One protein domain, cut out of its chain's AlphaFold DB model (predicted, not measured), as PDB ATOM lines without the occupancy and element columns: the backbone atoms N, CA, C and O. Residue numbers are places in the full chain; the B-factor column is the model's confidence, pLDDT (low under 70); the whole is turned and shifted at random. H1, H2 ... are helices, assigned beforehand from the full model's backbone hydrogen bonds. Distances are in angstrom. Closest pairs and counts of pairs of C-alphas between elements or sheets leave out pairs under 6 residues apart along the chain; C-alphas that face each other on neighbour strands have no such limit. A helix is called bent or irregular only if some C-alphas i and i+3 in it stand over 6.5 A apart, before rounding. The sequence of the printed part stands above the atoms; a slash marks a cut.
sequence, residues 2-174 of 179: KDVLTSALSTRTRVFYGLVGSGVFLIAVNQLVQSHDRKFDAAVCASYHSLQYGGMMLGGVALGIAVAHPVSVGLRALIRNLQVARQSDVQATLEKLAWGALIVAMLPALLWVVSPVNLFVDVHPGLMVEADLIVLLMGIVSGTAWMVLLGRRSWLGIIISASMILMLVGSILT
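This is residues 2 to 174 of the 179 residues of an uncharacterized protein of Alicyclobacillus ferrooxydans (UniProt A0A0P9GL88). The model is a flat, elongated slab of helices: H6 runs through the middle, crossed on one side by H2a, the first arm of a bent helix, and touched by H3 along its last part, while the long H1 runs along one edge and touches H7. At one end H2b, the second arm, turns off toward H3; at the other end sit the short H4 and H5. The printed part has 173 residues with seven named helices, H1 to H7 in order, and no named strand; its class is all helix. It is only just compact, close to loose, with a radius of gyration of the C-alphas of 18.6 A and spans of 59 by 36 by 19 A.

Start with H1, residues 2 to 37, which touches H7, residues 154 to 173, at C-alphas Ser 22 and Ile 158, their closest, 6.2 A apart; they run the same way at a shallow tilt of 16 degrees. Next find H2, residues 43 to 82, assigned as one helix by its hydrogen bonds but bent, with C-alphas 66 and 69 7.0 A apart; its arms H2a, residues 43 to 66, and H2b, residues 69 to 82, stand at a steep tilt of 56 degrees. H2b touches H3, residues 87 to 106, with residues 75 to 80 alone; the closest C-alphas, Ile 79 and Val 90, are 6.5 A apart. The hub is H6, residues 125 to 149. It touches H2a at a steep tilt of 44 degrees, the closest C-alphas being Gly 64 and Ile 140 at 3.8 A. With residues 138 to 149 alone it touches H3, closest at C-alphas Ala 98 and Ala 145, 4.6 A apart. H5, residues 115 to 123, and H6 touch only at the corner, closest at C-alphas Val 121 and Leu 127, 5.5 A apart. H4, residues 108 to 113, touches H7 at C-alphas Val 113 and Ser 171, their closest, 5.4 A apart. H2a, H6 and H7 are a bundle, a group of three helices or arms. H1 and H6 are apart. Every O i to N i+4 pair is within hydrogen-bond range in H1, H2b, H3, H5 and H6, against 18 of 20 in H2a, 14 of 16 in H7 and 0 of 2 in H4, where 3 of 3 O i to N i+3 pairs are.

Find C-alpha 2 at (38.331, 4.563, 52.988); from there H1 runs 53.1 A to C-alpha 37. H2a measures 34.0 A, H3 29.0 A and H6 36.1 A. H7 runs 29.3 A to C-alpha 173 at (49.178, 47.708, 81.209).

The C-alphas of Asp 41 and Val 84, the two farthest apart, are 62.0 A apart. Residues 2 to 10, in H1, and 81 to 86 stand free. The printed part has no cut, and its six links between named helices are tight. Mean pLDDT of the printed part is 75.4; residues 2 to 47, 49 to 50 and 151 to 174 are under 70.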
ATOM      1  N   LYS A   2      37.166   3.649  53.036       50.53
ATOM      2  CA  LYS A   2      38.331   4.563  52.988       50.53
ATOM      3  C   LYS A   2      37.990   6.035  53.301       50.53
ATOM      4  O   LYS A   2      38.750   6.669  54.022       50.53
ATOM      5  N   ASP A   3      36.822   6.531  52.887       56.12
ATOM      6  CA  ASP A   3      36.427   7.941  53.104       56.12
ATOM      7  C   ASP A   3      36.042   8.283  54.558       56.12
ATOM      8  O   ASP A   3      36.163   9.421  55.017       56.12
ATOM      9  N   VAL A   4      35.612   7.283  55.332       57.50
ATOM     10  CA  VAL A   4      35.280   7.462  56.757       57.50
ATOM     11  C   VAL A   4      36.559   7.572  57.595       57.50
ATOM     12  O   VAL A   4      36.639   8.390  58.507       57.50
ATOM     13  N   LEU A   5      37.594   6.805  57.243       51.38
ATOM     14  CA  LEU A   5      38.897   6.848  57.914       51.38
ATOM     15  C   LEU A   5      39.660   8.151  57.633       51.38
ATOM     16  O   LEU A   5      40.247   8.719  58.554       51.38
ATOM     17  N   THR A   6      39.615   8.667  56.402       57.00
ATOM     18  CA  THR A   6      40.284   9.930  56.044       57.00
ATOM     19  C   THR A   6      39.604  11.148  56.672       57.00
ATOM     20  O   THR A   6      40.295  12.054  57.148       57.00
ATOM     21  N   SER A   7      38.268  11.164  56.759       55.28
ATOM     22  CA  SER A   7      37.546  12.246  57.447       55.28
ATOM     23  C   SER A   7      37.801  12.252  58.961       55.28
ATOM     24  O   SER A   7      38.079  13.312  59.524       55.28
ATOM     25  N   ALA A   8      37.819  11.085  59.614       56.03
ATOM     26  CA  ALA A   8      38.086  10.973  61.049       56.03
ATOM     27  C   ALA A   8      39.527  11.373  61.427       56.03
ATOM     28  O   ALA A   8      39.735  12.055  62.438       56.03
ATOM     29  N   LEU A   9      40.519  11.014  60.599       56.06
ATOM     30  CA  LEU A   9      41.903  11.469  60.776       56.06
ATOM     31  C   LEU A   9      42.027  12.989  60.611       56.06
ATOM     32  O   LEU A   9      42.727  13.634  61.393       56.06
ATOM     33  N   SER A  10      41.321  13.582  59.641       63.53
ATOM     34  CA  SER A  10      41.357  15.031  59.407       63.53
ATOM     35  C   SER A  10      40.843  15.820  60.613       63.53
ATOM     36  O   SER A  10      41.458  16.812  61.006       63.53
ATOM     37  N   THR A  11      39.762  15.361  61.248       60.66
ATOM     38  CA  THR A  11      39.166  16.051  62.399       60.66
ATOM     39  C   THR A  11      40.073  16.009  63.627       60.66
ATOM     40  O   THR A  11      40.321  17.052  64.228       60.66
ATOM     41  N   ARG A  12      40.643  14.843  63.969       66.88
ATOM     42  CA  ARG A  12      41.579  14.724  65.107       66.88
ATOM     43  C   ARG A  12      42.824  15.585  64.918       66.88
ATOM     44  O   ARG A  12      43.254  16.261  65.846       66.88
ATOM     45  N   THR A  13      43.353  15.604  63.699       69.06
ATOM     46  CA  THR A  13      44.545  16.381  63.353       69.06
ATOM     47  C   THR A  13      44.284  17.886  63.474       69.06
ATOM     48  O   THR A  13      45.096  18.607  64.044       69.06
ATOM     49  N   ARG A  14      43.116  18.373  63.028       62.19
ATOM     50  CA  ARG A  14      42.724  19.787  63.188       62.19
ATOM     51  C   ARG A  14      42.540  20.189  64.648       62.19
ATOM     52  O   ARG A  14      42.981  21.271  65.022       62.19
ATOM     53  N   VAL A  15      41.919  19.331  65.458       62.62
ATOM     54  CA  VAL A  15      41.754  19.577  66.900       62.62
ATOM     55  C   VAL A  15      43.119  19.646  67.585       62.62
ATOM     56  O   VAL A  15      43.364  20.569  68.352       62.62
ATOM     57  N   PHE A  16      44.030  18.729  67.253       69.81
ATOM     58  CA  PHE A  16      45.383  18.721  67.804       69.81
ATOM     59  C   PHE A  16      46.167  19.993  67.448       69.81
ATOM     60  O   PHE A  16      46.687  20.652  68.341       69.81
ATOM     61  N   TYR A  17      46.193  20.398  66.172       65.62
ATOM     62  CA  TYR A  17      46.851  21.648  65.767       65.62
ATOM     63  C   TYR A  17      46.199  22.891  66.380       65.62
ATOM     64  O   TYR A  17      46.906  23.841  66.708       65.62
ATOM     65  N   GLY A  18      44.875  22.879  66.573       57.81
ATOM     66  CA  GLY A  18      44.167  23.928  67.305       57.81
ATOM     67  C   GLY A  18      44.659  24.040  68.747       57.81
ATOM     68  O   GLY A  18      45.075  25.114  69.163       57.81
ATOM     69  N   LEU A  19      44.705  22.921  69.477       61.09
ATOM     70  CA  LEU A  19      45.172  22.883  70.867       61.09
ATOM     71  C   LEU A  19      46.644  23.289  71.003       61.09
ATOM     72  O   LEU A  19      46.977  24.085  71.877       61.09
ATOM     73  N   VAL A  20      47.519  22.783  70.128       68.44
ATOM     74  CA  VAL A  20      48.949  23.130  70.136       68.44
ATOM     75  C   VAL A  20      49.148  24.609  69.803       68.44
ATOM     76  O   VAL A  20      49.891  25.294  70.503       68.44
ATOM     77  N   GLY A  21      48.454  25.126  68.784       61.50
ATOM     78  CA  GLY A  21      48.515  26.538  68.408       61.50
ATOM     79  C   GLY A  21      48.030  27.462  69.528       61.50
ATOM     80  O   GLY A  21      48.709  28.434  69.853       61.50
ATOM     81  N   SER A  22      46.913  27.121  70.174       55.94
ATOM     82  CA  SER A  22      46.416  27.838  71.352       55.94
ATOM     83  C   SER A  22      47.395  27.770  72.529       55.94
ATOM     84  O   SER A  22      47.622  28.784  73.181       55.94
ATOM     85  N   GLY A  23      48.019  26.615  72.780       59.22
ATOM     86  CA  GLY A  23      49.001  26.443  73.854       59.22
ATOM     87  C   GLY A  23      50.261  27.290  73.657       59.22
ATOM     88  O   GLY A  23      50.654  28.025  74.560       59.22
ATOM     89  N   VAL A  24      50.861  27.250  72.461       67.31
ATOM     90  CA  VAL A  24      52.028  28.084  72.111       67.31
ATOM     91  C   VAL A  24      51.687  29.565  72.233       67.31
ATOM     92  O   VAL A  24      52.470  30.344  72.773       67.31
ATOM     93  N   PHE A  25      50.498  29.947  71.772       60.22
ATOM     94  CA  PHE A  25      50.037  31.320  71.853       60.22
ATOM     95  C   PHE A  25      49.884  31.809  73.305       60.22
ATOM     96  O   PHE A  25      50.394  32.873  73.650       60.22
ATOM     97  N   LEU A  26      49.243  31.016  74.172       58.50
ATOM     98  CA  LEU A  26      49.086  31.339  75.593       58.50
ATOM     99  C   LEU A  26      50.440  31.525  76.287       58.50
ATOM    100  O   LEU A  26      50.609  32.466  77.059       58.50
ATOM    101  N   ILE A  27      51.422  30.674  75.973       62.16
ATOM    102  CA  ILE A  27      52.785  30.791  76.509       62.16
ATOM    103  C   ILE A  27      53.444  32.092  76.033       62.16
ATOM    104  O   ILE A  27      54.014  32.814  76.850       62.16
ATOM    105  N   ALA A  28      53.347  32.413  74.740       62.38
ATOM    106  CA  ALA A  28      53.955  33.612  74.166       62.38
ATOM    107  C   ALA A  28      53.368  34.903  74.757       62.38
ATOM    108  O   ALA A  28      54.118  35.816  75.106       62.38
ATOM    109  N   VAL A  29      52.044  34.972  74.933       57.88
ATOM    110  CA  VAL A  29      51.426  36.142  75.570       57.88
ATOM    111  C   VAL A  29      51.772  36.224  77.044       57.88
ATOM    112  O   VAL A  29      52.141  37.299  77.507       57.88
ATOM    113  N   ASN A  30      51.729  35.109  77.773       60.97
ATOM    114  CA  ASN A  30      52.125  35.097  79.177       60.97
ATOM    115  C   ASN A  30      53.568  35.606  79.361       60.97
ATOM    116  O   ASN A  30      53.835  36.393  80.263       60.97
ATOM    117  N   GLN A  31      54.494  35.235  78.471       62.59
ATOM    118  CA  GLN A  31      55.859  35.770  78.500       62.59
ATOM    119  C   GLN A  31      55.922  37.274  78.195       62.59
ATOM    120  O   GLN A  31      56.672  37.994  78.856       62.59
ATOM    121  N   LEU A  32      55.136  37.765  77.231       62.91
ATOM    122  CA  LEU A  32      55.079  39.192  76.901       62.91
ATOM    123  C   LEU A  32      54.561  40.025  78.085       62.91
ATOM    124  O   LEU A  32      55.174  41.038  78.418       62.91
ATOM    125  N   VAL A  33      53.510  39.553  78.762       56.66
ATOM    126  CA  VAL A  33      52.957  40.158  79.990       56.66
ATOM    127  C   VAL A  33      54.014  40.205  81.084       56.66
ATOM    128  O   VAL A  33      54.373  41.279  81.564       56.66
ATOM    129  N   GLN A  34      54.611  39.052  81.395       59.47
ATOM    130  CA  GLN A  34      55.624  38.949  82.445       59.47
ATOM    131  C   GLN A  34      56.861  39.814  82.166       59.47
ATOM    132  O   GLN A  34      57.509  40.285  83.098       59.47
ATOM    133  N   SER A  35      57.213  40.035  80.893       62.22
ATOM    134  CA  SER A  35      58.333  40.910  80.528       62.22
ATOM    135  C   SER A  35      58.071  42.390  80.841       62.22
ATOM    136  O   SER A  35      59.021  43.118  81.137       62.22
ATOM    137  N   HIS A  36      56.809  42.829  80.813       53.62
ATOM    138  CA  HIS A  36      56.418  44.203  81.135       53.62
ATOM    139  C   HIS A  36      56.162  44.412  82.638       53.62
ATOM    140  O   HIS A  36      56.502  45.477  83.157       53.62
ATOM    141  N   ASP A  37      55.668  43.394  83.347       50.41
ATOM    142  CA  ASP A  37      55.376  43.460  84.790       50.41
ATOM    143  C   ASP A  37      56.622  43.534  85.684       50.41
ATOM    144  O   ASP A  37      56.567  44.078  86.785       50.41
ATOM    145  N   ARG A  38      57.792  43.077  85.214       51.66
ATOM    146  CA  ARG A  38      59.051  43.090  85.998       51.66
ATOM    147  C   ARG A  38      59.570  44.485  86.386       51.66
ATOM    148  O   ARG A  38      60.620  44.575  87.013       51.66
ATOM    149  N   LYS A  39      58.882  45.568  86.010       53.56
ATOM    150  CA  LYS A  39      59.261  46.949  86.352       53.56
ATOM    151  C   LYS A  39      58.400  47.606  87.440       53.56
ATOM    152  O   LYS A  39      58.705  48.741  87.791       53.56
ATOM    153  N   PHE A  40      57.376  46.945  87.987       52.62
ATOM    154  CA  PHE A  40      56.484  47.559  88.979       52.62
ATOM    155  C   PHE A  40      56.213  46.628  90.172       52.62
ATOM    156  O   PHE A  40      55.608  45.576  90.010       52.62
ATOM    157  N   ASP A  41      56.573  47.049  91.389       49.84
ATOM    158  CA  ASP A  41      56.283  46.329  92.650       49.84
ATOM    159  C   ASP A  41      54.769  46.152  92.938       49.84
ATOM    160  O   ASP A  41      54.381  45.383  93.813       49.84
ATOM    161  N   ALA A  42      53.891  46.785  92.150       54.62
ATOM    162  CA  ALA A  42      52.441  46.547  92.131       54.62
ATOM    163  C   ALA A  42      52.021  45.255  91.381       54.62
ATOM    164  O   ALA A  42      50.833  44.937  91.307       54.62
ATOM    165  N   ALA A  43      52.977  44.496  90.829       53.81
ATOM    166  CA  ALA A  43      52.731  43.322  89.987       53.81
ATOM    167  C   ALA A  43      51.970  42.183  90.688       53.81
ATOM    168  O   ALA A  43      51.308  41.391  90.019       53.81
ATOM    169  N   VAL A  44      52.029  42.081  92.020       59.38
ATOM    170  CA  VAL A  44      51.407  40.954  92.736       59.38
ATOM    171  C   VAL A  44      49.874  41.048  92.722       59.38
ATOM    172  O   VAL A  44      49.227  40.052  92.409       59.38
ATOM    173  N   CYS A  45      49.278  42.223  92.973       60.88
ATOM    174  CA  CYS A  45      47.814  42.391  92.945       60.88
ATOM    175  C   CYS A  45      47.238  42.246  91.528       60.88
ATOM    176  O   CYS A  45      46.291  41.485  91.321       60.88
ATOM    177  N   ALA A  46      47.855  42.894  90.537       61.31
ATOM    178  CA  ALA A  46      47.425  42.799  89.139       61.31
ATOM    179  C   ALA A  46      47.534  41.362  88.578       61.31
ATOM    180  O   ALA A  46      46.735  40.941  87.734       61.31
ATOM    181  N   SER A  47      48.490  40.569  89.076       64.38
ATOM    182  CA  SER A  47      48.699  39.190  88.630       64.38
ATOM    183  C   SER A  47      47.578  38.231  89.061       64.38
ATOM    184  O   SER A  47      47.187  37.374  88.271       64.38
ATOM    185  N   TYR A  48      47.000  38.377  90.260       70.31
ATOM    186  CA  TYR A  48      45.933  37.468  90.709       70.31
ATOM    187  C   TYR A  48      44.617  37.679  89.954       70.31
ATOM    188  O   TYR A  48      43.987  36.705  89.541       70.31
ATOM    189  N   HIS A  49      44.210  38.929  89.725       69.25
ATOM    190  CA  HIS A  49      42.977  39.217  88.984       69.25
ATOM    191  C   HIS A  49      43.083  38.872  87.502       69.25
ATOM    192  O   HIS A  49      42.151  38.308  86.933       69.25
ATOM    193  N   SER A  50      44.235  39.113  86.877       69.94
ATOM    194  CA  SER A  50      44.458  38.673  85.497       69.94
ATOM    195  C   SER A  50      44.416  37.148  85.360       69.94
ATOM    196  O   SER A  50      43.823  36.637  84.407       69.94
ATOM    197  N   LEU A  51      44.959  36.410  86.335       74.81
ATOM    198  CA  LEU A  51      44.848  34.952  86.391       74.81
ATOM    199  C   LEU A  51      43.389  34.498  86.566       74.81
ATOM    200  O   LEU A  51      42.959  33.567  85.888       74.81
ATOM    201  N   GLN A  52      42.624  35.161  87.440       81.75
ATOM    202  CA  GLN A  52      41.206  34.872  87.663       81.75
ATOM    203  C   GLN A  52      40.379  35.107  86.395       81.75
ATOM    204  O   GLN A  52      39.700  34.186  85.942       81.75
ATOM    205  N   TYR A  53      40.483  36.286  85.771       80.06
ATOM    206  CA  TYR A  53      39.773  36.593  84.526       80.06
ATOM    207  C   TYR A  53      40.207  35.686  83.376       80.06
ATOM    208  O   TYR A  53      39.365  35.203  82.619       80.06
ATOM    209  N   GLY A  54      41.504  35.384  83.273       78.19
ATOM    210  CA  GLY A  54      42.020  34.411  82.315       78.19
ATOM    211  C   GLY A  54      41.419  33.021  82.531       78.19
ATOM    212  O   GLY A  54      40.952  32.393  81.580       78.19
ATOM    213  N   GLY A  55      41.362  32.560  83.782       80.44
ATOM    214  CA  GLY A  55      40.748  31.292  84.165       80.44
ATOM    215  C   GLY A  55      39.250  31.240  83.865       80.44
ATOM    216  O   GLY A  55      38.783  30.268  83.274       80.44
ATOM    217  N   MET A  56      38.505  32.299  84.196       87.50
ATOM    218  CA  MET A  56      37.072  32.414  83.904       87.50
ATOM    219  C   MET A  56      36.797  32.437  82.402       87.50
ATOM    220  O   MET A  56      35.924  31.713  81.931       87.50
ATOM    221  N   MET A  57      37.572  33.203  81.633       84.25
ATOM    222  CA  MET A  57      37.428  33.274  80.182       84.25
ATOM    223  C   MET A  57      37.721  31.917  79.530       84.25
ATOM    224  O   MET A  57      36.929  31.439  78.719       84.25
ATOM    225  N   LEU A  58      38.820  31.253  79.909       81.44
ATOM    226  CA  LEU A  58      39.167  29.920  79.399       81.44
ATOM    227  C   LEU A  58      38.138  28.861  79.812       81.44
ATOM    228  O   LEU A  58      37.741  28.039  78.983       81.44
ATOM    229  N   GLY A  59      37.673  28.900  81.062       85.38
ATOM    230  CA  GLY A  59      36.601  28.042  81.558       85.38
ATOM    231  C   GLY A  59      35.306  28.251  80.774       85.38
ATOM    232  O   GLY A  59      34.698  27.285  80.316       85.38
ATOM    233  N   GLY A  60      34.939  29.508  80.526       90.06
ATOM    234  CA  GLY A  60      33.804  29.883  79.691       90.06
ATOM    235  C   GLY A  60      33.940  29.353  78.269       90.06
ATOM    236  O   GLY A  60      33.012  28.736  77.761       90.06
ATOM    237  N   VAL A  61      35.105  29.503  77.632       85.88
ATOM    238  CA  VAL A  61      35.363  28.951  76.290       85.88
ATOM    239  C   VAL A  61      35.222  27.431  76.273       85.88
ATOM    240  O   VAL A  61      34.561  26.898  75.381       85.88
ATOM    241  N   ALA A  62      35.792  26.726  77.252       84.50
ATOM    242  CA  ALA A  62      35.676  25.274  77.355       84.50
ATOM    243  C   ALA A  62      34.211  24.829  77.513       84.50
ATOM    244  O   ALA A  62      33.758  23.928  76.800       84.50
ATOM    245  N   LEU A  63      33.450  25.506  78.380       90.31
ATOM    246  CA  LEU A  63      32.008  25.296  78.534       90.31
ATOM    247  C   LEU A  63      31.259  25.590  77.230       90.31
ATOM    248  O   LEU A  63      30.424  24.794  76.809       90.31
ATOM    249  N   GLY A  64      31.602  26.686  76.554       91.06
ATOM    250  CA  GLY A  64      31.047  27.080  75.265       91.06
ATOM    251  C   GLY A  64      31.240  26.011  74.196       91.06
ATOM    252  O   GLY A  64      30.297  25.641  73.503       91.06
ATOM    253  N   ILE A  65      32.442  25.447  74.097       87.06
ATOM    254  CA  ILE A  65      32.731  24.343  73.176       87.06
ATOM    255  C   ILE A  65      31.901  23.103  73.539       87.06
ATOM    256  O   ILE A  65      31.335  22.470  72.645       87.06
ATOM    257  N   ALA A  66      31.777  22.777  74.830       87.62
ATOM    258  CA  ALA A  66      30.995  21.630  75.287       87.62
ATOM    259  C   ALA A  66      29.500  21.755  74.931       87.62
ATOM    260  O   ALA A  66      28.888  20.784  74.481       87.62
ATOM    261  N   VAL A  67      28.918  22.953  75.059       93.12
ATOM    262  CA  VAL A  67      27.501  23.205  74.725       93.12
ATOM    263  C   VAL A  67      27.268  23.552  73.250       93.12
ATOM    264  O   VAL A  67      26.124  23.603  72.801       93.12
ATOM    265  N   ALA A  68      28.320  23.748  72.455       89.12
ATOM    266  CA  ALA A  68      28.192  24.183  71.066       89.12
ATOM    267  C   ALA A  68      27.399  23.206  70.192       89.12
ATOM    268  O   ALA A  68      26.594  23.626  69.358       89.12
ATOM    269  N   HIS A  69      27.612  21.899  70.373       87.94
ATOM    270  CA  HIS A  69      26.921  20.884  69.583       87.94
ATOM    271  C   HIS A  69      25.393  20.953  69.760       87.94
ATOM    272  O   HIS A  69      24.715  21.206  68.758       87.94
ATOM    273  N   PRO A  70      24.818  20.800  70.974       94.62
ATOM    274  CA  PRO A  70      23.367  20.874  71.148       94.62
ATOM    275  C   PRO A  70      22.790  22.231  70.724       94.62
ATOM    276  O   PRO A  70      21.756  22.258  70.055       94.62
ATOM    277  N   VAL A  71      23.488  23.339  71.005       93.69
ATOM    278  CA  VAL A  71      23.076  24.684  70.564       93.69
ATOM    279  C   VAL A  71      22.977  24.753  69.040       93.69
ATOM    280  O   VAL A  71      21.966  25.206  68.507       93.69
ATOM    281  N   SER A  72      23.976  24.243  68.314       89.88
ATOM    282  CA  SER A  72      23.975  24.264  66.848       89.88
ATOM    283  C   SER A  72      22.860  23.407  66.236       89.88
ATOM    284  O   SER A  72      22.282  23.796  65.221       89.88
ATOM    285  N   VAL A  73      22.511  22.268  66.849       93.44
ATOM    286  CA  VAL A  73      21.388  21.429  66.400       93.44
ATOM    287  C   VAL A  73      20.058  22.156  66.605       93.44
ATOM    288  O   VAL A  73      19.254  22.212  65.673       93.44
ATOM    289  N   GLY A  74      19.858  22.770  67.775       93.75
ATOM    290  CA  GLY A  74      18.667  23.567  68.071       93.75
ATOM    291  C   GLY A  74      18.514  24.760  67.127       93.75
ATOM    292  O   GLY A  74      17.456  24.942  66.526       93.75
ATOM    293  N   LEU A  75      19.592  25.520  66.905       92.56
ATOM    294  CA  LEU A  75      19.575  26.674  66.002       92.56
ATOM    295  C   LEU A  75      19.297  26.258  64.550       92.56
ATOM    296  O   LEU A  75      18.535  26.919  63.851       92.56
ATOM    297  N   ARG A  76      19.863  25.131  64.092       92.62
ATOM    298  CA  ARG A  76      19.565  24.568  62.764       92.62
ATOM    299  C   ARG A  76      18.093  24.210  62.616       92.62
ATOM    300  O   ARG A  76      17.524  24.493  61.566       92.62
ATOM    301  N   ALA A  77      17.497  23.579  63.625       92.50
ATOM    302  CA  ALA A  77      16.078  23.236  63.609       92.50
ATOM    303  C   ALA A  77      15.203  24.498  63.574       92.50
ATOM    304  O   ALA A  77      14.294  24.588  62.753       92.50
ATOM    305  N   LEU A  78      15.538  25.506  64.386       93.62
ATOM    306  CA  LEU A  78      14.833  26.785  64.421       93.62
ATOM    307  C   LEU A  78      14.887  27.511  63.068       93.62
ATOM    308  O   LEU A  78      13.850  27.910  62.547       93.62
ATOM    309  N   ILE A  79      16.074  27.633  62.465       92.56
ATOM    310  CA  ILE A  79      16.247  28.302  61.165       92.56
ATOM    311  C   ILE A  79      15.489  27.554  60.063       92.56
ATOM    312  O   ILE A  79      14.849  28.197  59.239       92.56
ATOM    313  N   ARG A  80      15.506  26.213  60.057       89.25
ATOM    314  CA  ARG A  80      14.735  25.409  59.087       89.25
ATOM    315  C   ARG A  80      13.224  25.554  59.248       89.25
ATOM    316  O   ARG A  80      12.505  25.458  58.265       89.25
ATOM    317  N   ASN A  81      12.742  25.752  60.474       91.44
ATOM    318  CA  ASN A  81      11.318  25.970  60.719       91.44
ATOM    319  C   ASN A  81      10.889  27.393  60.334       91.44
ATOM    320  O   ASN A  81       9.771  27.588  59.873       91.44
ATOM    321  N   LEU A  82      11.774  28.382  60.501       91.31
ATOM    322  CA  LEU A  82      11.519  29.777  60.126       91.31
ATOM    323  C   LEU A  82      11.677  30.034  58.623       91.31
ATOM    324  O   LEU A  82      11.008  30.905  58.074       91.31
ATOM    325  N   GLN A  83      12.576  29.312  57.955       79.75
ATOM    326  CA  GLN A  83      12.864  29.468  56.535       79.75
ATOM    327  C   GLN A  83      12.776  28.113  55.833       79.75
ATOM    328  O   GLN A  83      13.484  27.178  56.203       79.75
ATOM    329  N   VAL A  84      11.990  28.025  54.753       74.31
ATOM    330  CA  VAL A  84      12.012  26.879  53.821       74.31
ATOM    331  C   VAL A  84      13.296  26.951  52.983       74.31
ATOM    332  O   VAL A  84      13.284  27.256  51.795       74.31
ATOM    333  N   ALA A  85      14.436  26.764  53.640       74.75
ATOM    334  CA  ALA A  85      15.759  27.024  53.091       74.75
ATOM    335  C   ALA A  85      16.531  25.723  52.831       74.75
ATOM    336  O   ALA A  85      16.384  24.727  53.549       74.75
ATOM    337  N   ARG A  86      17.400  25.725  51.809       84.19
ATOM    338  CA  ARG A  86      18.321  24.604  51.557       84.19
ATOM    339  C   ARG A  86      19.367  24.518  52.669       84.19
ATOM    340  O   ARG A  86      19.683  25.501  53.335       84.19
ATOM    341  N   GLN A  87      19.975  23.339  52.846       82.69
ATOM    342  CA  GLN A  87      21.010  23.135  53.873       82.69
ATOM    343  C   GLN A  87      22.203  24.101  53.749       82.69
ATOM    344  O   GLN A  87      22.770  24.486  54.772       82.69
ATOM    345  N   SER A  88      22.562  24.512  52.527       83.69
ATOM    346  CA  SER A  88      23.607  25.514  52.270       83.69
ATOM    347  C   SER A  88      23.296  26.863  52.913       83.69
ATOM    348  O   SER A  88      24.181  27.502  53.480       83.69
ATOM    349  N   ASP A  89      22.031  27.266  52.869       89.94
ATOM    350  CA  ASP A  89      21.583  28.592  53.286       89.94
ATOM    351  C   ASP A  89      21.493  28.662  54.815       89.94
ATOM    352  O   ASP A  89      21.875  29.661  55.430       89.94
ATOM    353  N   VAL A  90      21.088  27.552  55.446       89.00
ATOM    354  CA  VAL A  90      21.102  27.394  56.907       89.00
ATOM    355  C   VAL A  90      22.528  27.515  57.448       89.00
ATOM    356  O   VAL A  90      22.756  28.250  58.405       89.00
ATOM    357  N   GLN A  91      23.507  26.841  56.832       89.06
ATOM    358  CA  GLN A  91      24.903  26.911  57.277       89.06
ATOM    359  C   GLN A  91      25.496  28.316  57.085       89.06
ATOM    360  O   GLN A  91      26.133  28.829  58.001       89.06
ATOM    361  N   ALA A  92      25.231  28.974  55.952       89.44
ATOM    362  CA  ALA A  92      25.669  30.352  55.725       89.44
ATOM    363  C   ALA A  92      25.064  31.334  56.747       89.44
ATOM    364  O   ALA A  92      25.731  32.265  57.196       89.44
ATOM    365  N   THR A  93      23.809  31.117  57.144       91.25
ATOM    366  CA  THR A  93      23.130  31.933  58.161       91.25
ATOM    367  C   THR A  93      23.732  31.711  59.548       91.25
ATOM    368  O   THR A  93      23.986  32.679  60.261       91.25
ATOM    369  N   LEU A  94      24.045  30.464  59.911       91.06
ATOM    370  CA  LEU A  94      24.747  30.150  61.161       91.06
ATOM    371  C   LEU A  94      26.122  30.796  61.242       91.06
ATOM    372  O   LEU A  94      26.482  31.313  62.292       91.06
ATOM    373  N   GLU A  95      26.880  30.789  60.147       90.38
ATOM    374  CA  GLU A  95      28.192  31.436  60.109       90.38
ATOM    375  C   GLU A  95      28.073  32.947  60.327       90.38
ATOM    376  O   GLU A  95      28.832  33.511  61.114       90.38
ATOM    377  N   LYS A  96      27.089  33.606  59.701       91.69
ATOM    378  CA  LYS A  96      26.809  35.035  59.933       91.69
ATOM    379  C   LYS A  96      26.412  35.311  61.385       91.69
ATOM    380  O   LYS A  96      26.918  36.261  61.974       91.69
ATOM    381  N   LEU A  97      25.546  34.476  61.963       93.75
ATOM    382  CA  LEU A  97      25.134  34.594  63.364       93.75
ATOM    383  C   LEU A  97      26.311  34.382  64.322       93.75
ATOM    384  O   LEU A  97      26.441  35.136  65.278       93.75
ATOM    385  N   ALA A  98      27.193  33.419  64.049       91.62
ATOM    386  CA  ALA A  98      28.389  33.178  64.852       91.62
ATOM    387  C   ALA A  98      29.356  34.372  64.809       91.62
ATOM    388  O   ALA A  98      29.858  34.790  65.850       91.62
ATOM    389  N   TRP A  99      29.570  34.974  63.633       88.56
ATOM    390  CA  TRP A  99      30.342  36.216  63.519       88.56
ATOM    391  C   TRP A  99      29.703  37.375  64.286       88.56
ATOM    392  O   TRP A  99      30.400  38.075  65.016       88.56
ATOM    393  N   GLY A 100      28.385  37.554  64.164       92.19
ATOM    394  CA  GLY A 100      27.651  38.564  64.928       92.19
ATOM    395  C   GLY A 100      27.779  38.349  66.437       92.19
ATOM    396  O   GLY A 100      28.073  39.292  67.165       92.19
ATOM    397  N   ALA A 101      27.645  37.105  66.898       92.81
ATOM    398  CA  ALA A 101      27.790  36.740  68.302       92.81
ATOM    399  C   ALA A 101      29.203  37.016  68.836       92.81
ATOM    400  O   ALA A 101      29.328  37.529  69.942       92.81
ATOM    401  N   LEU A 102      30.256  36.749  68.050       88.62
ATOM    402  CA  LEU A 102      31.631  37.104  68.421       88.62
ATOM    403  C   LEU A 102      31.810  38.614  68.570       88.62
ATOM    404  O   LEU A 102      32.350  39.061  69.575       88.62
ATOM    405  N   ILE A 103      31.333  39.402  67.602       86.88
ATOM    406  CA  ILE A 103      31.435  40.867  67.665       86.88
ATOM    407  C   ILE A 103      30.707  41.391  68.905       86.88
ATOM    408  O   ILE A 103      31.269  42.183  69.657       86.88
ATOM    409  N   VAL A 104      29.489  40.907  69.158       90.38
ATOM    410  CA  VAL A 104      28.708  41.285  70.343       90.38
ATOM    411  C   VAL A 104      29.413  40.859  71.631       90.38
ATOM    412  O   VAL A 104      29.467  41.648  72.565       90.38
ATOM    413  N   ALA A 105      30.018  39.670  71.678       88.12
ATOM    414  CA  ALA A 105      30.791  39.210  72.830       88.12
ATOM    415  C   ALA A 105      32.071  40.027  73.060       88.12
ATOM    416  O   ALA A 105      32.576  40.041  74.174       88.12
ATOM    417  N   MET A 106      32.598  40.726  72.051       83.25
ATOM    418  CA  MET A 106      33.750  41.621  72.209       83.25
ATOM    419  C   MET A 106      33.363  43.022  72.697       83.25
ATOM    420  O   MET A 106      34.208  43.700  73.275       83.25
ATOM    421  N   LEU A 107      32.115  43.464  72.494       86.06
ATOM    422  CA  LEU A 107      31.673  44.807  72.889       86.06
ATOM    423  C   LEU A 107      31.845  45.096  74.383       86.06
ATOM    424  O   LEU A 107      32.341  46.183  74.685       86.06
ATOM    425  N   PRO A 108      31.504  44.172  75.310       86.56
ATOM    426  CA  PRO A 108      31.733  44.404  76.720       86.56
ATOM    427  C   PRO A 108      33.184  44.781  76.978       86.56
ATOM    428  O   PRO A 108      33.388  45.808  77.600       86.56
ATOM    429  N   ALA A 109      34.174  44.085  76.401       79.38
ATOM    430  CA  ALA A 109      35.602  44.324  76.653       79.38
ATOM    431  C   ALA A 109      36.044  45.793  76.498       79.38
ATOM    432  O   ALA A 109      36.999  46.208  77.149       79.38
ATOM    433  N   LEU A 110      35.348  46.596  75.683       79.31
ATOM    434  CA  LEU A 110      35.605  48.033  75.543       79.31
ATOM    435  C   LEU A 110      35.348  48.821  76.838       79.31
ATOM    436  O   LEU A 110      36.038  49.804  77.093       79.31
ATOM    437  N   LEU A 111      34.399  48.387  77.673       80.56
ATOM    438  CA  LEU A 111      34.120  48.988  78.982       80.56
ATOM    439  C   LEU A 111      35.318  48.844  79.929       80.56
ATOM    440  O   LEU A 111      35.643  49.784  80.647       80.56
ATOM    441  N   TRP A 112      36.028  47.713  79.859       73.00
ATOM    442  CA  TRP A 112      37.199  47.422  80.696       73.00
ATOM    443  C   TRP A 112      38.472  48.148  80.239       73.00
ATOM    444  O   TRP A 112      39.474  48.145  80.953       73.00
ATOM    445  N   VAL A 113      38.455  48.797  79.069       71.50
ATOM    446  CA  VAL A 113      39.553  49.676  78.621       71.50
ATOM    447  C   VAL A 113      39.519  51.020  79.364       71.50
ATOM    448  O   VAL A 113      40.535  51.702  79.472       71.50
ATOM    449  N   VAL A 114      38.362  51.415  79.901       77.44
ATOM    450  CA  VAL A 114      38.170  52.706  80.568       77.44
ATOM    451  C   VAL A 114      38.501  52.565  82.058       77.44
ATOM    452  O   VAL A 114      37.688  52.071  82.833       77.44
ATOM    453  N   SER A 115      39.677  53.038  82.489       75.62
ATOM    454  CA  SER A 115      40.142  52.913  83.887       75.62
ATOM    455  C   SER A 115      39.129  53.374  84.956       75.62
ATOM    456  O   SER A 115      38.998  52.674  85.960       75.62
ATOM    457  N   PRO A 116      38.370  54.480  84.776       79.69
ATOM    458  CA  PRO A 116      37.319  54.865  85.723       79.69
ATOM    459  C   PRO A 116      36.224  53.813  85.939       79.69
ATOM    460  O   PRO A 116      35.697  53.708  87.042       79.69
ATOM    461  N   VAL A 117      35.872  53.039  84.905       79.69
ATOM    462  CA  VAL A 117      34.845  51.989  85.006       79.69
ATOM    463  C   VAL A 117      35.363  50.838  85.860       79.69
ATOM    464  O   VAL A 117      34.640  50.370  86.731       79.69
ATOM    465  N   ASN A 118      36.626  50.445  85.673       78.62
ATOM    466  CA  ASN A 118      37.253  49.394  86.478       78.62
ATOM    467  C   ASN A 118      37.284  49.775  87.967       78.62
ATOM    468  O   ASN A 118      36.767  49.035  88.794       78.62
ATOM    469  N   LEU A 119      37.749  50.990  88.286       81.38
ATOM    470  CA  LEU A 119      37.751  51.506  89.663       81.38
ATOM    471  C   LEU A 119      36.349  51.534  90.286       81.38
ATOM    472  O   LEU A 119      36.180  51.269  91.474       81.38
ATOM    473  N   PHE A 120      35.328  51.877  89.497       85.69
ATOM    474  CA  PHE A 120      33.952  51.883  89.977       85.69
ATOM    475  C   PHE A 120      33.447  50.468  90.283       85.69
ATOM    476  O   PHE A 120      32.808  50.270  91.315       85.69
ATOM    477  N   VAL A 121      33.741  49.491  89.421       84.94
ATOM    478  CA  VAL A 121      33.367  48.083  89.623       84.94
ATOM    479  C   VAL A 121      34.038  47.511  90.875       84.94
ATOM    480  O   VAL A 121      33.365  46.842  91.655       84.94
ATOM    481  N   ASP A 122      35.303  47.852  91.128       81.88
ATOM    482  CA  ASP A 122      36.070  47.337  92.274       81.88
ATOM    483  C   ASP A 122      35.484  47.739  93.631       81.88
ATOM    484  O   ASP A 122      35.498  46.968  94.591       81.88
ATOM    485  N   VAL A 123      34.916  48.942  93.723       89.31
ATOM    486  CA  VAL A 123      34.307  49.439  94.967       89.31
ATOM    487  C   VAL A 123      32.902  48.849  95.193       89.31
ATOM    488  O   VAL A 123      32.375  48.912  96.304       89.31
ATOM    489  N   HIS A 124      32.287  48.240  94.171       92.00
ATOM    490  CA  HIS A 124      30.913  47.737  94.219       92.00
ATOM    491  C   HIS A 124      30.862  46.206  94.057       92.00
ATOM    492  O   HIS A 124      30.780  45.705  92.934       92.00
ATOM    493  N   PRO A 125      30.790  45.426  95.155       88.31
ATOM    494  CA  PRO A 125      30.898  43.963  95.096       88.31
ATOM    495  C   PRO A 125      29.801  43.294  94.253       88.31
ATOM    496  O   PRO A 125      30.041  42.254  93.647       88.31
ATOM    497  N   GLY A 126      28.604  43.888  94.170       93.94
ATOM    498  CA  GLY A 126      27.542  43.398  93.286       93.94
ATOM    499  C   GLY A 126      27.907  43.508  91.802       93.94
ATOM    500  O   GLY A 126      27.728  42.549  91.057       93.94
ATOM    501  N   LEU A 127      28.492  44.639  91.392       89.25
ATOM    502  CA  LEU A 127      28.949  44.842  90.015       89.25
ATOM    503  C   LEU A 127      30.135  43.943  89.672       89.25
ATOM    504  O   LEU A 127      30.257  43.522  88.527       89.25
ATOM    505  N   MET A 128      30.988  43.626  90.646       86.62
ATOM    506  CA  MET A 128      32.100  42.697  90.440       86.62
ATOM    507  C   MET A 128      31.595  41.302  90.038       86.62
ATOM    508  O   MET A 128      32.088  40.722  89.075       86.62
ATOM    509  N   VAL A 129      30.548  40.795  90.702       92.62
ATOM    510  CA  VAL A 129      29.926  39.506  90.339       92.62
ATOM    511  C   VAL A 129      29.295  39.562  88.946       92.62
ATOM    512  O   VAL A 129      29.419  38.614  88.171       92.62
ATOM    513  N   GLU A 130      28.631  40.666  88.600       91.81
ATOM    514  CA  GLU A 130      28.073  40.859  87.256       91.81
ATOM    515  C   GLU A 130      29.171  40.909  86.185       91.81
ATOM    516  O   GLU A 130      29.031  40.280  85.135       91.81
ATOM    517  N   ALA A 131      30.286  41.588  86.460       89.88
ATOM    518  CA  ALA A 131      31.447  41.641  85.579       89.88
ATOM    519  C   ALA A 131      32.058  40.248  85.360       89.88
ATOM    520  O   ALA A 131      32.296  39.860  84.214       89.88
ATOM    521  N   ASP A 132      32.234  39.462  86.424       90.81
ATOM    522  CA  ASP A 132      32.732  38.084  86.351       90.81
ATOM    523  C   ASP A 132      31.801  37.187  85.512       90.81
ATOM    524  O   ASP A 132      32.256  36.415  84.660       90.81
ATOM    525  N   LEU A 133      30.481  37.326  85.691       94.19
ATOM    526  CA  LEU A 133      29.481  36.619  84.885       94.19
ATOM    527  C   LEU A 133      29.531  37.032  83.413       94.19
ATOM    528  O   LEU A 133      29.399  36.172  82.539       94.19
ATOM    529  N   ILE A 134      29.744  38.320  83.122       92.75
ATOM    530  CA  ILE A 134      29.913  38.809  81.751       92.75
ATOM    531  C   ILE A 134      31.160  38.188  81.122       92.75
ATOM    532  O   ILE A 134      31.063  37.666  80.014       92.75
ATOM    533  N   VAL A 135      32.300  38.164  81.820       89.56
ATOM    534  CA  VAL A 135      33.537  37.544  81.312       89.56
ATOM    535  C   VAL A 135      33.329  36.053  81.031       89.56
ATOM    536  O   VAL A 135      33.698  35.559  79.960       89.56
ATOM    537  N   LEU A 136      32.672  35.330  81.942       91.31
ATOM    538  CA  LEU A 136      32.336  33.922  81.736       91.31
ATOM    539  C   LEU A 136      31.421  33.731  80.513       91.31
ATOM    540  O   LEU A 136      31.668  32.856  79.677       91.31
ATOM    541  N   LEU A 137      30.385  34.565  80.378       93.50
ATOM    542  CA  LEU A 137      29.441  34.531  79.260       93.50
ATOM    543  C   LEU A 137      30.129  34.845  77.927       93.50
ATOM    544  O   LEU A 137      29.884  34.151  76.941       93.50
ATOM    545  N   MET A 138      31.025  35.834  77.894       91.88
ATOM    546  CA  MET A 138      31.854  36.143  76.727       91.88
ATOM    547  C   MET A 138      32.672  34.924  76.304       91.88
ATOM    548  O   MET A 138      32.731  34.614  75.111       91.88
ATOM    549  N   GLY A 139      33.248  34.197  77.265       89.19
ATOM    550  CA  GLY A 139      33.938  32.936  77.015       89.19
ATOM    551  C   GLY A 139      33.017  31.891  76.382       89.19
ATOM    552  O   GLY A 139      33.347  31.342  75.331       89.19
ATOM    553  N   ILE A 140      31.831  31.663  76.958       92.81
ATOM    554  CA  ILE A 140      30.844  30.685  76.457       92.81
ATOM    555  C   ILE A 140      30.390  31.028  75.033       92.81
ATOM    556  O   ILE A 140      30.390  30.167  74.146       92.81
ATOM    557  N   VAL A 141      30.029  32.288  74.783       93.31
ATOM    558  CA  VAL A 141      29.596  32.759  73.459       93.31
ATOM    559  C   VAL A 141      30.736  32.638  72.450       93.31
ATOM    560  O   VAL A 141      30.536  32.148  71.340       93.31
ATOM    561  N   SER A 142      31.957  32.992  72.849       89.81
ATOM    562  CA  SER A 142      33.125  32.862  71.981       89.81
ATOM    563  C   SER A 142      33.417  31.401  71.646       89.81
ATOM    564  O   SER A 142      33.608  31.074  70.478       89.81
ATOM    565  N   GLY A 143      33.398  30.501  72.632       87.75
ATOM    566  CA  GLY A 143      33.620  29.068  72.431       87.75
ATOM    567  C   GLY A 143      32.562  28.420  71.532       87.75
ATOM    568  O   GLY A 143      32.902  27.677  70.609       87.75
ATOM    569  N   THR A 144      31.284  28.750  71.745       90.50
ATOM    570  CA  THR A 144      30.179  28.260  70.898       90.50
ATOM    571  C   THR A 144      30.293  28.769  69.463       90.50
ATOM    572  O   THR A 144      30.239  27.972  68.523       90.50
ATOM    573  N   ALA A 145      30.499  30.076  69.278       90.12
ATOM    574  CA  ALA A 145      30.650  30.684  67.963       90.12
ATOM    575  C   ALA A 145      31.876  30.129  67.225       90.12
ATOM    576  O   ALA A 145      31.783  29.780  66.045       90.12
ATOM    577  N   TRP A 146      32.999  29.948  67.928       85.56
ATOM    578  CA  TRP A 146      34.188  29.326  67.356       85.56
ATOM    579  C   TRP A 146      33.927  27.913  66.885       85.56
ATOM    580  O   TRP A 146      34.351  27.572  65.786       85.56
ATOM    581  N   MET A 147      33.208  27.098  67.655       85.81
ATOM    582  CA  MET A 147      32.914  25.727  67.250       85.81
ATOM    583  C   MET A 147      32.034  25.665  65.990       85.81
ATOM    584  O   MET A 147      32.229  24.793  65.141       85.81
ATOM    585  N   VAL A 148      31.118  26.624  65.813       87.06
ATOM    586  CA  VAL A 148      30.333  26.767  64.573       87.06
ATOM    587  C   VAL A 148      31.228  27.164  63.387       87.06
ATOM    588  O   VAL A 148      31.026  26.675  62.274       87.06
ATOM    589  N   LEU A 149      32.251  27.995  63.620       84.06
ATOM    590  CA  LEU A 149      33.196  28.482  62.602       84.06
ATOM    591  C   LEU A 149      34.379  27.525  62.324       84.06
ATOM    592  O   LEU A 149      35.006  27.601  61.259       84.06
ATOM    593  N   LEU A 150      34.681  26.605  63.249       72.69
ATOM    594  CA  LEU A 150      35.876  25.741  63.292       72.69
ATOM    595  C   LEU A 150      35.987  24.740  62.129       72.69
ATOM    596  O   LEU A 150      37.020  24.093  61.974       72.69
ATOM    597  N   GLY A 151      34.976  24.645  61.262       68.50
ATOM    598  CA  GLY A 151      35.004  23.782  60.083       68.50
ATOM    599  C   GLY A 151      36.136  24.118  59.100       68.50
ATOM    600  O   GLY A 151      37.041  23.309  58.886       68.50
ATOM    601  N   ARG A 152      36.075  25.291  58.455       59.62
ATOM    602  CA  ARG A 152      36.954  25.641  57.314       59.62
ATOM    603  C   ARG A 152      37.999  26.717  57.635       59.62
ATOM    604  O   ARG A 152      38.905  26.924  56.834       59.62
ATOM    605  N   ARG A 153      37.883  27.404  58.780       64.50
ATOM    606  CA  ARG A 153      38.700  28.582  59.140       64.50
ATOM    607  C   ARG A 153      39.271  28.525  60.563       64.50
ATOM    608  O   ARG A 153      39.465  29.563  61.185       64.50
ATOM    609  N   SER A 154      39.569  27.326  61.066       58.34
ATOM    610  CA  SER A 154      40.104  27.097  62.420       58.34
ATOM    611  C   SER A 154      41.331  27.956  62.768       58.34
ATOM    612  O   SER A 154      41.513  28.328  63.922       58.34
ATOM    613  N   TRP A 155      42.142  28.329  61.774       55.06
ATOM    614  CA  TRP A 155      43.324  29.178  61.950       55.06
ATOM    615  C   TRP A 155      43.002  30.636  62.327       55.06
ATOM    616  O   TRP A 155      43.751  31.239  63.089       55.06
ATOM    617  N   LEU A 156      41.873  31.194  61.865       59.75
ATOM    618  CA  LEU A 156      41.444  32.548  62.248       59.75
ATOM    619  C   LEU A 156      41.012  32.614  63.719       59.75
ATOM    620  O   LEU A 156      41.122  33.672  64.336       59.75
ATOM    621  N   GLY A 157      40.587  31.479  64.287       61.41
ATOM    622  CA  GLY A 157      40.278  31.335  65.713       61.41
ATOM    623  C   GLY A 157      41.435  31.698  66.601       61.41
ATOM    624  O   GLY A 157      41.300  32.512  67.505       61.41
ATOM    625  N   ILE A 158      42.602  31.174  66.254       57.69
ATOM    626  CA  ILE A 158      43.830  31.397  67.003       57.69
ATOM    627  C   ILE A 158      44.210  32.884  66.979       57.69
ATOM    628  O   ILE A 158      44.600  33.426  68.006       57.69
ATOM    629  N   ILE A 159      44.022  33.570  65.846       57.94
ATOM    630  CA  ILE A 159      44.355  34.996  65.693       57.94
ATOM    631  C   ILE A 159      43.391  35.896  66.482       57.94
ATOM    632  O   ILE A 159      43.817  36.871  67.091       57.94
ATOM    633  N   ILE A 160      42.097  35.579  66.516       62.12
ATOM    634  CA  ILE A 160      41.115  36.410  67.231       62.12
ATOM    635  C   ILE A 160      41.179  36.168  68.740       62.12
ATOM    636  O   ILE A 160      41.160  37.127  69.511       62.12
ATOM    637  N   SER A 161      41.335  34.912  69.175       64.12
ATOM    638  CA  SER A 161      41.659  34.605  70.573       64.12
ATOM    639  C   SER A 161      42.937  35.327  70.997       64.12
ATOM    640  O   SER A 161      43.010  35.848  72.107       64.12
ATOM    641  N   ALA A 162      43.899  35.445  70.079       57.28
ATOM    642  CA  ALA A 162      45.110  36.200  70.314       57.28
ATOM    643  C   ALA A 162      44.895  37.694  70.528       57.28
ATOM    644  O   ALA A 162      45.467  38.276  71.450       57.28
ATOM    645  N   SER A 163      44.032  38.304  69.722       56.28
ATOM    646  CA  SER A 163      43.664  39.708  69.875       56.28
ATOM    647  C   SER A 163      42.889  39.975  71.168       56.28
ATOM    648  O   SER A 163      43.160  40.976  71.827       56.28
ATOM    649  N   MET A 164      41.976  39.084  71.577       61.12
ATOM    650  CA  MET A 164      41.240  39.245  72.842       61.12
ATOM    651  C   MET A 164      42.161  39.171  74.059       61.12
ATOM    652  O   MET A 164      42.032  39.978  74.976       61.12
ATOM    653  N   ILE A 165      43.121  38.245  74.053       63.91
ATOM    654  CA  ILE A 165      44.100  38.139  75.139       63.91
ATOM    655  C   ILE A 165      45.003  39.383  75.142       63.91
ATOM    656  O   ILE A 165      45.239  39.949  76.202       63.91
ATOM    657  N   LEU A 166      45.433  39.885  73.979       56.28
ATOM    658  CA  LEU A 166      46.201  41.135  73.891       56.28
ATOM    659  C   LEU A 166      45.425  42.364  74.398       56.28
ATOM    660  O   LEU A 166      46.035  43.236  75.007       56.28
ATOM    661  N   MET A 167      44.103  42.435  74.200       57.47
ATOM    662  CA  MET A 167      43.271  43.497  74.793       57.47
ATOM    663  C   MET A 167      43.231  43.412  76.321       57.47
ATOM    664  O   MET A 167      43.353  44.437  76.982       57.47
ATOM    665  N   LEU A 168      43.113  42.201  76.870       58.97
ATOM    666  CA  LEU A 168      43.103  41.948  78.315       58.97
ATOM    667  C   LEU A 168      44.460  42.299  78.950       58.97
ATOM    668  O   LEU A 168      44.537  42.866  80.031       58.97
ATOM    669  N   VAL A 169      45.550  42.045  78.228       57.56
ATOM    670  CA  VAL A 169      46.900  42.476  78.610       57.56
ATOM    671  C   VAL A 169      47.063  43.995  78.507       57.56
ATOM    672  O   VAL A 169      47.666  44.616  79.378       57.56
ATOM    673  N   GLY A 170      46.492  44.606  77.469       52.84
ATOM    674  CA  GLY A 170      46.481  46.055  77.286       52.84
ATOM    675  C   GLY A 170      45.770  46.794  78.420       52.84
ATOM    676  O   GLY A 170      46.284  47.814  78.874       52.84
ATOM    677  N   SER A 171      44.649  46.262  78.921       52.66
ATOM    678  CA  SER A 171      43.919  46.864  80.046       52.66
ATOM    679  C   SER A 171      44.666  46.746  81.381       52.66
ATOM    680  O   SER A 171      44.574  47.649  82.210       52.66
ATOM    681  N   ILE A 172      45.469  45.693  81.569       53.53
ATOM    682  CA  ILE A 172      46.364  45.541  82.731       53.53
ATOM    683  C   ILE A 172      47.537  46.537  82.653       53.53
ATOM    684  O   ILE A 172      47.959  47.098  83.663       53.53
ATOM    685  N   LEU A 173      48.049  46.801  81.446       49.75
ATOM    686  CA  LEU A 173      49.178  47.708  81.209       49.75
ATOM    687  C   LEU A 173      48.817  49.195  81.335       49.75
ATOM    688  O   LEU A 173      49.702  50.021  81.591       49.75
ATOM    689  N   THR A 174      47.545  49.565  81.182       50.03
ATOM    690  CA  THR A 174      47.055  50.931  81.423       50.03
ATOM    691  C   THR A 174      46.938  51.221  82.925       50.03
ATOM    692  O   THR A 174      45.853  51.311  83.484       50.03
TER     693      THR A 174